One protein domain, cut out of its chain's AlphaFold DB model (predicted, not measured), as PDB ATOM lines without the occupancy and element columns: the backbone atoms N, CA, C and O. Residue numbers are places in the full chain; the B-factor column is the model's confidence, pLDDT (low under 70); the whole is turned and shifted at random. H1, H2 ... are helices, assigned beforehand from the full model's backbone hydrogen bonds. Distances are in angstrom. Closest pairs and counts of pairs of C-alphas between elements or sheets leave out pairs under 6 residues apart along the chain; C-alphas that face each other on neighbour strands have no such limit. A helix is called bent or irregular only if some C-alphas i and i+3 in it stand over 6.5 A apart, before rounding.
ATOM      1  N   ARG A   5     -22.185  -6.223 -19.843       82.50
ATOM      2  CA  ARG A   5     -22.767  -4.942 -19.400       82.50
ATOM      3  C   ARG A   5     -21.735  -3.817 -19.414       82.50
ATOM      4  O   ARG A   5     -21.991  -2.785 -20.014       82.50
ATOM      5  N   GLN A   6     -20.548  -4.056 -18.858       82.25
ATOM      6  CA  GLN A   6     -19.479  -3.055 -18.823       82.25
ATOM      7  C   GLN A   6     -18.996  -2.663 -20.228       82.25
ATOM      8  O   GLN A   6     -18.717  -1.494 -20.476       82.25
ATOM      9  N   LEU A   7     -18.937  -3.611 -21.172       82.75
ATOM     10  CA  LEU A   7     -18.621  -3.309 -22.574       82.75
ATOM     11  C   LEU A   7     -19.697  -2.440 -23.233       82.75
ATOM     12  O   LEU A   7     -19.368  -1.499 -23.955       82.75
ATOM     13  N   LYS A   8     -20.973  -2.734 -22.964       81.88
ATOM     14  CA  LYS A   8     -22.100  -1.952 -23.473       81.88
ATOM     15  C   LYS A   8     -22.101  -0.532 -22.904       81.88
ATOM     16  O   LYS A   8     -22.275   0.412 -23.666       81.88
ATOM     17  N   ASP A   9     -21.833  -0.377 -21.611       83.81
ATOM     18  CA  ASP A   9     -21.781   0.932 -20.953       83.81
ATOM     19  C   ASP A   9     -20.638   1.800 -21.507       83.81
ATOM     20  O   ASP A   9     -20.830   2.985 -21.768       83.81
ATOM     21  N   ILE A  10     -19.470   1.206 -21.783       77.56
ATOM     22  CA  ILE A  10     -18.346   1.897 -22.439       77.56
ATOM     23  C   ILE A  10     -18.706   2.286 -23.880       77.56
ATOM     24  O   ILE A  10     -18.440   3.411 -24.301       77.56
ATOM     25  N   GLN A  11     -19.333   1.386 -24.646       75.69
ATOM     26  CA  GLN A  11     -19.790   1.695 -26.005       75.69
ATOM     27  C   GLN A  11     -20.829   2.821 -26.017       75.69
ATOM     28  O   GLN A  11     -20.735   3.731 -26.839       75.69
ATOM     29  N   GLU A  12     -21.803   2.792 -25.108       75.75
ATOM     30  CA  GLU A  12     -22.820   3.836 -24.995       75.75
ATOM     31  C   GLU A  12     -22.262   5.157 -24.458       75.75
ATOM     32  O   GLU A  12     -22.737   6.217 -24.867       75.75
ATOM     33  N   GLY A  13     -21.266   5.115 -23.570       72.25
ATOM     34  CA  GLY A  13     -20.544   6.294 -23.091       72.25
ATOM     35  C   GLY A  13     -19.758   6.967 -24.216       72.25
ATOM     36  O   GLY A  13     -19.905   8.165 -24.444       72.25
ATOM     37  N   ASN A  14     -19.015   6.186 -25.001       64.50
ATOM     38  CA  ASN A  14     -18.268   6.687 -26.158       64.50
ATOM     39  C   ASN A  14     -19.183   7.201 -27.276       64.50
ATOM     40  O   ASN A  14     -18.854   8.182 -27.933       64.50
ATOM     41  N   ARG A  15     -20.360   6.592 -27.468       62.38
ATOM     42  CA  ARG A  15     -21.359   7.047 -28.450       62.38
ATOM     43  C   ARG A  15     -22.007   8.384 -28.071       62.38
ATOM     44  O   ARG A  15     -22.502   9.085 -28.948       62.38
ATOM     45  N   ARG A  16     -22.028   8.714 -26.775       65.75
ATOM     46  CA  ARG A  16     -22.540   9.982 -26.233       65.75
ATOM     47  C   ARG A  16     -21.470  11.068 -26.130       65.75
ATOM     48  O   ARG A  16     -21.817  12.227 -25.933       65.75
ATOM     49  N   ASN A  17     -20.194  10.712 -26.269       81.31
ATOM     50  CA  ASN A  17     -19.105  11.673 -26.285       81.31
ATOM     51  C   ASN A  17     -18.955  12.259 -27.698       81.31
ATOM     52  O   ASN A  17     -18.508  11.580 -28.624       81.31
ATOM     53  N   GLN A  18     -19.365  13.518 -27.849       82.69
ATOM     54  CA  GLN A  18     -19.377  14.222 -29.129       82.69
ATOM     55  C   GLN A  18     -17.973  14.307 -29.749       82.69
ATOM     56  O   GLN A  18     -17.831  14.037 -30.939       82.69
ATOM     57  N   ASP A  19     -16.938  14.532 -28.938       82.94
ATOM     58  CA  ASP A  19     -15.550  14.634 -29.402       82.94
ATOM     59  C   ASP A  19     -15.047  13.307 -29.985       82.94
ATOM     60  O   ASP A  19     -14.390  13.273 -31.026       82.94
ATOM     61  N   VAL A  20     -15.401  12.185 -29.348       83.75
ATOM     62  CA  VAL A  20     -15.064  10.841 -29.848       83.75
ATOM     63  C   VAL A  20     -15.772  10.576 -31.174       83.75
ATOM     64  O   VAL A  20     -15.172  10.042 -32.107       83.75
ATOM     65  N   MET A  21     -17.042  10.964 -31.285       85.12
ATOM     66  CA  MET A  21     -17.806  10.804 -32.520       85.12
ATOM     67  C   MET A  21     -17.261  11.675 -33.655       85.12
ATOM     68  O   MET A  21     -17.205  11.210 -34.795       85.12
ATOM     69  N   ASP A  22     -16.827  12.897 -33.360       89.38
ATOM     70  CA  ASP A  22     -16.240  13.800 -34.348       89.38
ATOM     71  C   ASP A  22     -14.851  13.335 -34.792       89.38
ATOM     72  O   ASP A  22     -14.574  13.313 -35.992       89.38
ATOM     73  N   LEU A  23     -14.034  12.811 -33.875       89.06
ATOM     74  CA  LEU A  23     -12.773  12.162 -34.227       89.06
ATOM     75  C   LEU A  23     -12.996  10.946 -35.138       89.06
ATOM     76  O   LEU A  23     -12.309  10.785 -36.145       89.06
ATOM     77  N   LEU A  24     -13.976  10.091 -34.829       87.94
ATOM     78  CA  LEU A  24     -14.295   8.925 -35.661       87.94
ATOM     79  C   LEU A  24     -14.791   9.326 -37.058       87.94
ATOM     80  O   LEU A  24     -14.447   8.668 -38.043       87.94
ATOM     81  N   ARG A  25     -15.579  10.404 -37.161       91.25
ATOM     82  CA  ARG A  25     -16.007  10.971 -38.450       91.25
ATOM     83  C   ARG A  25     -14.821  11.490 -39.249       91.25
ATOM     84  O   ARG A  25     -14.738  11.205 -40.441       91.25
ATOM     85  N   GLU A  26     -13.893  12.184 -38.601       93.81
ATOM     86  CA  GLU A  26     -12.712  12.724 -39.265       93.81
ATOM     87  C   GLU A  26     -11.772  11.612 -39.742       93.81
ATOM     88  O   GLU A  26     -11.351  11.601 -40.898       93.81
ATOM     89  N   VAL A  27     -11.536  10.589 -38.915       91.38
ATOM     90  CA  VAL A  27     -10.772   9.397 -39.315       91.38
ATOM     91  C   VAL A  27     -11.423   8.700 -40.510       91.38
ATOM     92  O   VAL A  27     -10.729   8.272 -41.435       91.38
ATOM     93  N   LYS A  28     -12.756   8.595 -40.528       91.81
ATOM     94  CA  LYS A  28     -13.484   8.046 -41.677       91.81
ATOM     95  C   LYS A  28     -13.271   8.903 -42.932       91.81
ATOM     96  O   LYS A  28     -12.926   8.349 -43.973       91.81
ATOM     97  N   ARG A  29     -13.405  10.227 -42.820       94.81
ATOM     98  CA  ARG A  29     -13.189  11.181 -43.921       94.81
ATOM     99  C   ARG A  29     -11.781  11.062 -44.506       94.81
ATOM    100  O   ARG A  29     -11.628  10.999 -45.722       94.81
ATOM    101  N   LEU A  30     -10.753  10.977 -43.661       92.81
ATOM    102  CA  LEU A  30      -9.360  10.819 -44.094       92.81
ATOM    103  C   LEU A  30      -9.126   9.491 -44.825       92.81
ATOM    104  O   LEU A  30      -8.449   9.463 -45.851       92.81
ATOM    105  N   ARG A  31      -9.731   8.397 -44.350       92.56
ATOM    106  CA  ARG A  31      -9.665   7.094 -45.032       92.56
ATOM    107  C   ARG A  31     -10.313   7.131 -46.412       92.56
ATOM    108  O   ARG A  31      -9.760   6.576 -47.357       92.56
ATOM    109  N   GLU A  32     -11.461   7.787 -46.539       92.31
ATOM    110  CA  GLU A  32     -12.135   7.976 -47.828       92.31
ATOM    111  C   GLU A  32     -11.283   8.820 -48.785       92.31
ATOM    112  O   GLU A  32     -11.130   8.458 -49.952       92.31
ATOM    113  N   LEU A  33     -10.648   9.887 -48.289       93.12
ATOM    114  CA  LEU A  33      -9.717  10.705 -49.070       93.12
ATOM    115  C   LEU A  33      -8.489   9.918 -49.544       93.12
ATOM    116  O   LEU A  33      -8.091  10.064 -50.701       93.12
ATOM    117  N   ALA A  34      -7.911   9.063 -48.697       91.50
ATOM    118  CA  ALA A  34      -6.793   8.200 -49.080       91.50
ATOM    119  C   ALA A  34      -7.189   7.242 -50.217       91.50
ATOM    120  O   ALA A  34      -6.473   7.121 -51.212       91.50
ATOM    121  N   VAL A  35      -8.371   6.624 -50.116       92.25
ATOM    122  CA  VAL A  35      -8.917   5.743 -51.161       92.25
ATOM    123  C   VAL A  35      -9.165   6.500 -52.466       92.25
ATOM    124  O   VAL A  35      -8.763   6.023 -53.526       92.25
ATOM    125  N   LEU A  36      -9.785   7.682 -52.410       92.25
ATOM    126  CA  LEU A  36     -10.020   8.520 -53.591       92.25
ATOM    127  C   LEU A  36      -8.705   8.894 -54.278       92.25
ATOM    128  O   LEU A  36      -8.568   8.703 -55.487       92.25
ATOM    129  N   THR A  37      -7.725   9.347 -53.499       89.88
ATOM    130  CA  THR A  37      -6.387   9.697 -53.991       89.88
ATOM    131  C   THR A  37      -5.737   8.506 -54.693       89.88
ATOM    132  O   THR A  37      -5.322   8.624 -55.846       89.88
ATOM    133  N   TYR A  38      -5.739   7.330 -54.057       89.25
ATOM    134  CA  TYR A  38      -5.198   6.113 -54.660       89.25
ATOM    135  C   TYR A  38      -5.948   5.700 -55.934       89.25
ATOM    136  O   TYR A  38      -5.323   5.305 -56.912       89.25
ATOM    137  N   SER A  39      -7.279   5.815 -55.964       86.56
ATOM    138  CA  SER A  39      -8.085   5.429 -57.132       86.56
ATOM    139  C   SER A  39      -7.795   6.264 -58.383       86.56
ATOM    140  O   SER A  39      -7.899   5.748 -59.498       86.56
ATOM    141  N   ILE A  40      -7.423   7.534 -58.194       84.81
ATOM    142  CA  ILE A  40      -7.058   8.457 -59.270       84.81
ATOM    143  C   ILE A  40      -5.618   8.183 -59.693       84.81
ATOM    144  O   ILE A  40      -5.357   7.922 -60.867       84.81
ATOM    145  N   LEU A  41      -4.694   8.199 -58.729       80.75
ATOM    146  CA  LEU A  41      -3.271   8.035 -58.994       80.75
ATOM    147  C   LEU A  41      -2.978   6.652 -59.595       80.75
ATOM    148  O   LEU A  41      -2.334   6.563 -60.634       80.75
ATOM    149  N   GLY A  42      -3.529   5.575 -59.028       71.56
ATOM    150  CA  GLY A  42      -3.272   4.193 -59.459       71.56
ATOM    151  C   GLY A  42      -3.782   3.843 -60.857       71.56
ATOM    152  O   GLY A  42      -3.461   2.776 -61.372       71.56
ATOM    153  N   LYS A  43      -4.574   4.724 -61.478       73.06
ATOM    154  CA  LYS A  43      -5.083   4.575 -62.850       73.06
ATOM    155  C   LYS A  43      -4.551   5.649 -63.799       73.06
ATOM    156  O   LYS A  43      -4.876   5.617 -64.985       73.06
ATOM    157  N   MET A  44      -3.766   6.604 -63.302       72.38
ATOM    158  CA  MET A  44      -3.236   7.692 -64.113       72.38
ATOM    159  C   MET A  44      -2.121   7.160 -65.029       72.38
ATOM    160  O   MET A  44      -1.216   6.482 -64.546       72.38
ATOM    161  N   PRO A  45      -2.148   7.444 -66.345       66.00
ATOM    162  CA  PRO A  45      -1.059   7.063 -67.233       66.00
ATOM    163  C   PRO A  45       0.206   7.838 -66.843       66.00
ATOM    164  O   PRO A  45       0.293   9.053 -67.009       66.00
ATOM    165  N   LEU A  46       1.192   7.112 -66.318       65.69
ATOM    166  CA  LEU A  46       2.423   7.667 -65.737       65.69
ATOM    167  C   LEU A  46       3.388   8.226 -66.799       65.69
ATOM    168  O   LEU A  46       4.351   8.926 -66.495       65.69
ATOM    169  N   ASN A  47       3.071   7.974 -68.068       62.47
ATOM    170  CA  ASN A  47       3.860   8.255 -69.263       62.47
ATOM    171  C   ASN A  47       4.105   9.762 -69.505       62.47
ATOM    172  O   ASN A  47       4.866  10.110 -70.401       62.47
ATOM    173  N   GLY A  48       3.463  10.653 -68.739       63.94
ATOM    174  CA  GLY A  48       3.613  12.111 -68.832       63.94
ATOM    175  C   GLY A  48       4.160  12.795 -67.574       63.94
ATOM    176  O   GLY A  48       4.243  14.019 -67.553       63.94
ATOM    177  N   LEU A  49       4.506  12.047 -66.518       68.88
ATOM    178  CA  LEU A  49       4.895  12.632 -65.226       68.88
ATOM    179  C   LEU A  49       6.397  12.926 -65.098       68.88
ATOM    180  O   LEU A  49       6.772  13.728 -64.243       68.88
ATOM    181  N   GLY A  50       7.241  12.354 -65.965       73.31
ATOM    182  CA  GLY A  50       8.673  12.667 -66.046       73.31
ATOM    183  C   GLY A  50       9.364  12.641 -64.677       73.31
ATOM    184  O   GLY A  50       9.277  11.660 -63.944       73.31
ATOM    185  N   GLU A  51      10.005  13.749 -64.301       70.12
ATOM    186  CA  GLU A  51      10.711  13.901 -63.018       70.12
ATOM    187  C   GLU A  51       9.788  13.866 -61.787       70.12
ATOM    188  O   GLU A  51      10.221  13.471 -60.700       70.12
ATOM    189  N   ASN A  52       8.503  14.217 -61.935       74.19
ATOM    190  CA  ASN A  52       7.540  14.198 -60.828       74.19
ATOM    191  C   ASN A  52       7.157  12.777 -60.403       74.19
ATOM    192  O   ASN A  52       6.622  12.601 -59.311       74.19
ATOM    193  N   MET A  53       7.468  11.772 -61.224       74.00
ATOM    194  CA  MET A  53       7.228  10.369 -60.902       74.00
ATOM    195  C   MET A  53       7.947   9.953 -59.614       74.00
ATOM    196  O   MET A  53       7.327   9.435 -58.691       74.00
ATOM    197  N   SER A  54       9.218  10.344 -59.487       77.38
ATOM    198  CA  SER A  54      10.046  10.085 -58.300       77.38
ATOM    199  C   SER A  54       9.481  10.674 -57.000       77.38
ATOM    200  O   SER A  54       9.798  10.205 -55.910       77.38
ATOM    201  N   ARG A  55       8.634  11.708 -57.098       79.75
ATOM    202  CA  ARG A  55       7.959  12.336 -55.953       79.75
ATOM    203  C   ARG A  55       6.641  11.648 -55.605       79.75
ATOM    204  O   ARG A  55       6.163  11.793 -54.483       79.75
ATOM    205  N   LEU A  56       6.049  10.942 -56.564       80.50
ATOM    206  CA  LEU A  56       4.781  10.239 -56.409       80.50
ATOM    207  C   LEU A  56       4.981   8.796 -55.954       80.50
ATOM    208  O   LEU A  56       4.134   8.303 -55.214       80.50
ATOM    209  N   ASP A  57       6.092   8.149 -56.310       81.50
ATOM    210  CA  ASP A  57       6.381   6.768 -55.896       81.50
ATOM    211  C   ASP A  57       6.294   6.566 -54.368       81.50
ATOM    212  O   ASP A  57       5.553   5.680 -53.934       81.50
ATOM    213  N   PRO A  58       6.890   7.425 -53.511       86.19
ATOM    214  CA  PRO A  58       6.760   7.269 -52.059       86.19
ATOM    215  C   PRO A  58       5.321   7.457 -51.563       86.19
ATOM    216  O   PRO A  58       4.898   6.821 -50.598       86.19
ATOM    217  N   LEU A  59       4.549   8.329 -52.222       85.44
ATOM    218  CA  LEU A  59       3.138   8.543 -51.901       85.44
ATOM    219  C   LEU A  59       2.302   7.312 -52.272       85.44
ATOM    220  O   LEU A  59       1.410   6.932 -51.516       85.44
ATOM    221  N   PHE A  60       2.594   6.669 -53.402       85.19
ATOM    222  CA  PHE A  60       1.952   5.419 -53.799       85.19
ATOM    223  C   PHE A  60       2.222   4.295 -52.810       85.19
ATOM    224  O   PHE A  60       1.276   3.640 -52.371       85.19
ATOM    225  N   GLU A  61       3.487   4.094 -52.445       86.25
ATOM    226  CA  GLU A  61       3.883   3.073 -51.478       86.25
ATOM    227  C   GLU A  61       3.196   3.305 -50.128       86.25
ATOM    228  O   GLU A  61       2.583   2.389 -49.579       86.25
ATOM    229  N   ALA A  62       3.199   4.549 -49.636       88.50
ATOM    230  CA  ALA A  62       2.515   4.906 -48.398       88.50
ATOM    231  C   ALA A  62       1.004   4.632 -48.468       88.50
ATOM    232  O   ALA A  62       0.440   4.031 -47.555       88.50
ATOM    233  N   LEU A  63       0.342   5.008 -49.569       89.25
ATOM    234  CA  LEU A  63      -1.090   4.761 -49.752       89.25
ATOM    235  C   LEU A  63      -1.417   3.263 -49.816       89.25
ATOM    236  O   LEU A  63      -2.450   2.859 -49.294       89.25
ATOM    237  N   GLN A  64      -0.567   2.417 -50.401       88.62
ATOM    238  CA  GLN A  64      -0.802   0.964 -50.458       88.62
ATOM    239  C   GLN A  64      -0.697   0.267 -49.093       88.62
ATOM    240  O   GLN A  64      -1.294  -0.796 -48.887       88.62
ATOM    241  N   LEU A  65       0.030   0.859 -48.143       90.81
ATOM    242  CA  LEU A  65       0.099   0.367 -46.766       90.81
ATOM    243  C   LEU A  65      -1.166   0.703 -45.962       90.81
ATOM    244  O   LEU A  65      -1.456   0.034 -44.968       90.81
ATOM    245  N   GLU A  66      -1.957   1.687 -46.395       91.25
ATOM    246  CA  GLU A  66      -3.177   2.081 -45.699       91.25
ATOM    247  C   GLU A  66      -4.276   1.014 -45.800       91.25
ATOM    248  O   GLU A  66      -4.725   0.623 -46.880       91.25
ATOM    249  N   ASN A  67      -4.806   0.596 -44.647       90.62
ATOM    250  CA  ASN A  67      -5.827  -0.459 -44.558       90.62
ATOM    251  C   ASN A  67      -7.078  -0.171 -45.408       90.62
ATOM    252  O   ASN A  67      -7.684  -1.086 -45.969       90.62
ATOM    253  N   ALA A  68      -7.482   1.101 -45.499       89.81
ATOM    254  CA  ALA A  68      -8.629   1.511 -46.307       89.81
ATOM    255  C   ALA A  68      -8.374   1.304 -47.808       89.81
ATOM    256  O   ALA A  68      -9.250   0.814 -48.523       89.81
ATOM    257  N   VAL A  69      -7.158   1.610 -48.269       91.06
ATOM    258  CA  VAL A  69      -6.730   1.419 -49.658       91.06
ATOM    259  C   VAL A  69      -6.599  -0.066 -49.980       91.06
ATOM    260  O   VAL A  69      -7.107  -0.506 -51.007       91.06
ATOM    261  N   GLN A  70      -6.038  -0.876 -49.081       91.25
ATOM    262  CA  GLN A  70      -6.001  -2.333 -49.256       91.25
ATOM    263  C   GLN A  70      -7.404  -2.941 -49.374       91.25
ATOM    264  O   GLN A  70      -7.642  -3.815 -50.211       91.25
ATOM    265  N   GLY A  71      -8.353  -2.469 -48.557       89.12
ATOM    266  CA  GLY A  71      -9.759  -2.859 -48.656       89.12
ATOM    267  C   GLY A  71     -10.359  -2.499 -50.017       89.12
ATOM    268  O   GLY A  71     -10.994  -3.343 -50.653       89.12
ATOM    269  N   TYR A  72     -10.094  -1.282 -50.497       89.56
ATOM    270  CA  TYR A  72     -10.486  -0.842 -51.835       89.56
ATOM    271  C   TYR A  72      -9.867  -1.706 -52.944       89.56
ATOM    272  O   TYR A  72     -10.592  -2.146 -53.831       89.56
ATOM    273  N   MET A  73      -8.568  -2.018 -52.882       88.06
ATOM    274  CA  MET A  73      -7.881  -2.856 -53.874       88.06
ATOM    275  C   MET A  73      -8.508  -4.248 -53.987       88.06
ATOM    276  O   MET A  73      -8.765  -4.710 -55.096       88.06
ATOM    277  N   ARG A  74      -8.817  -4.896 -52.855       89.00
ATOM    278  CA  ARG A  74      -9.494  -6.207 -52.839       89.00
ATOM    279  C   ARG A  74     -10.899  -6.128 -53.435       89.00
ATOM    280  O   ARG A  74     -11.302  -7.012 -54.187       89.00
ATOM    281  N   ALA A  75     -11.647  -5.073 -53.105       86.62
ATOM    282  CA  ALA A  75     -12.982  -4.854 -53.651       86.62
ATOM    283  C   ALA A  75     -12.943  -4.591 -55.165       86.62
ATOM    284  O   ALA A  75     -13.775  -5.118 -55.900       86.62
ATOM    285  N   GLU A  76     -11.960  -3.825 -55.639       85.88
ATOM    286  CA  GLU A  76     -11.761  -3.542 -57.057       85.88
ATOM    287  C   GLU A  76     -11.325  -4.792 -57.824       85.88
ATOM    288  O   GLU A  76     -11.875  -5.071 -58.884       85.88
ATOM    289  N   GLU A  77     -10.408  -5.594 -57.280       85.88
ATOM    290  CA  GLU A  77     -10.022  -6.881 -57.861       85.88
ATOM    291  C   GLU A  77     -11.228  -7.822 -57.971       85.88
ATOM    292  O   GLU A  77     -11.468  -8.419 -59.021       85.88
ATOM    293  N   HIS A  78     -12.031  -7.917 -56.912       84.81
ATOM    294  CA  HIS A  78     -13.255  -8.707 -56.920       84.81
ATOM    295  C   HIS A  78     -14.270  -8.186 -57.948       84.81
ATOM    296  O   HIS A  78     -14.877  -8.970 -58.675       84.81
ATOM    297  N   ARG A  79     -14.424  -6.863 -58.066       81.81
ATOM    298  CA  ARG A  79     -15.286  -6.233 -59.070       81.81
ATOM    299  C   ARG A  79     -14.791  -6.499 -60.487       81.81
ATOM    300  O   ARG A  79     -15.606  -6.802 -61.349       81.81
ATOM    301  N   LEU A  80     -13.483  -6.425 -60.727       79.56
ATOM    302  CA  LEU A  80     -12.881  -6.788 -62.006       79.56
ATOM    303  C   LEU A  80     -13.181  -8.252 -62.326       79.56
ATOM    304  O   LEU A  80     -13.695  -8.510 -63.406       79.56
ATOM    305  N   ARG A  81     -12.971  -9.175 -61.373       74.81
ATOM    306  CA  ARG A  81     -13.307 -10.609 -61.492       74.81
ATOM    307  C   ARG A  81     -14.778 -10.850 -61.846       74.81
ATOM    308  O   ARG A  81     -15.054 -11.646 -62.733       74.81
ATOM    309  N   LEU A  82     -15.708 -10.155 -61.190       72.56
ATOM    310  CA  LEU A  82     -17.148 -10.253 -61.467       72.56
ATOM    311  C   LEU A  82     -17.546  -9.629 -62.812       72.56
ATOM    312  O   LEU A  82     -18.411 -10.154 -63.505       72.56
ATOM    313  N   ASN A  83     -16.897  -8.528 -63.194       61.03
ATOM    314  CA  ASN A  83     -17.072  -7.861 -64.482       61.03
ATOM    315  C   ASN A  83     -16.305  -8.553 -65.623       61.03
ATOM    316  O   ASN A  83     -16.224  -7.996 -66.718       61.03
ATOM    317  N   PHE A  84     -15.794  -9.771 -65.412       52.53
ATOM    318  CA  PHE A  84     -15.507 -10.714 -66.490       52.53
ATOM    319  C   PHE A  84     -16.729 -11.621 -66.755       52.53
ATOM    320  O   PHE A  84     -16.728 -12.774 -66.323       52.53
ATOM    321  N   PRO A  85     -17.759 -11.194 -67.509       55.75
ATOM    322  CA  PRO A  85     -18.631 -12.133 -68.193       55.75
ATOM    323  C   PRO A  85     -18.017 -12.499 -69.561       55.75
ATOM    324  O   PRO A  85     -17.573 -11.636 -70.316       55.75
ATOM    325  N   HIS A  86     -18.003 -13.790 -69.903       48.47
ATOM    326  CA  HIS A  86     -17.945 -14.289 -71.292       48.47
ATOM    327  C   HIS A  86     -16.671 -14.054 -72.140       48.47
ATOM    328  O   HIS A  86     -16.762 -13.724 -73.321       48.47
TER     329      HIS A  86
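What this domain is: This is residues 5 to 86 of the 111 residues of an uncharacterized protein of Alcaligenes faecalis (UniProt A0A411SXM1). One long helix, H2, is the rod of this loose, open model: H1 turns off at a corner at its first end, a loop beyond its other end leads into H3, which folds back to H2 and meets it with residues 60 to 64, and H4 then starts beside H2, meeting it with residues 68 to 72, and leads away from it at a steep tilt as an arm. Residues 5 to 27 and 77 to 86 stick out at the two ends of the printed part. The 82 printed residues have four named helices, in the order H1, H2, H3, H4, and no named strand; the class is all helix. The whole is extended, with a radius of gyration of the C-alphas of 18.5 A, and flat, spanning 56 by 40 by 16 A.

How they stand to each other: Start with H1, residues 5 to 16, and go on to H2, residues 18 to 41, the hub: they only just touch, with 3 pairs of C-alphas within 8 A, and only at the corner, closest at the C-alphas of Asn 14 and Val 20, 6.4 A, about perpendicular at 75 degrees. H3, residues 50 to 65, touches H2 with residues 60 to 64 alone, closest at the C-alphas of Tyr 38 and Leu 63, 6.5 A, at a steep tilt of 45 degrees, opposite ways. H4, residues 67 to 82, touches H2 with residues 68 to 72 alone, closest at the C-alphas of Val 35 and Val 69, 5.1 A, at a steep tilt of 50 degrees, the same way. H3 and H4 are close but not clearly touching, with the C-alphas of Gln 64 and Gln 70 closest at 6.3 A. H1 is apart from H3 and H4. Every O i to N i+4 pair is within hydrogen-bond range in H1, H2 and H4; in H3, 8 of 12 are.

Where its parts are: Find C-alpha 5 at (-22.767, -4.942, -19.400), where H1 begins its 16.4 A. H2 runs 34.5 A from C-alpha 18 at (-19.377, 14.222, -29.129). H3, 24.4 A long, has a kink of 32 degrees near residue 57 and is irregular, but only just: C-alphas 55 and 58 are 6.50 A apart. H4 runs 22.6 A to C-alpha 82 at (-17.148, -10.253, -61.467).

The domain as a whole: The two C-alphas farthest apart, those of Arg 5 and Gly 50, are 58.9 A apart. The printed part has no cut; the links H1 to H2 and H3 to H4 are tight, and H2 to H3 is short. Look for pLDDT under 70 at residues 14 to 16, 45 to 49 and 83 to 86.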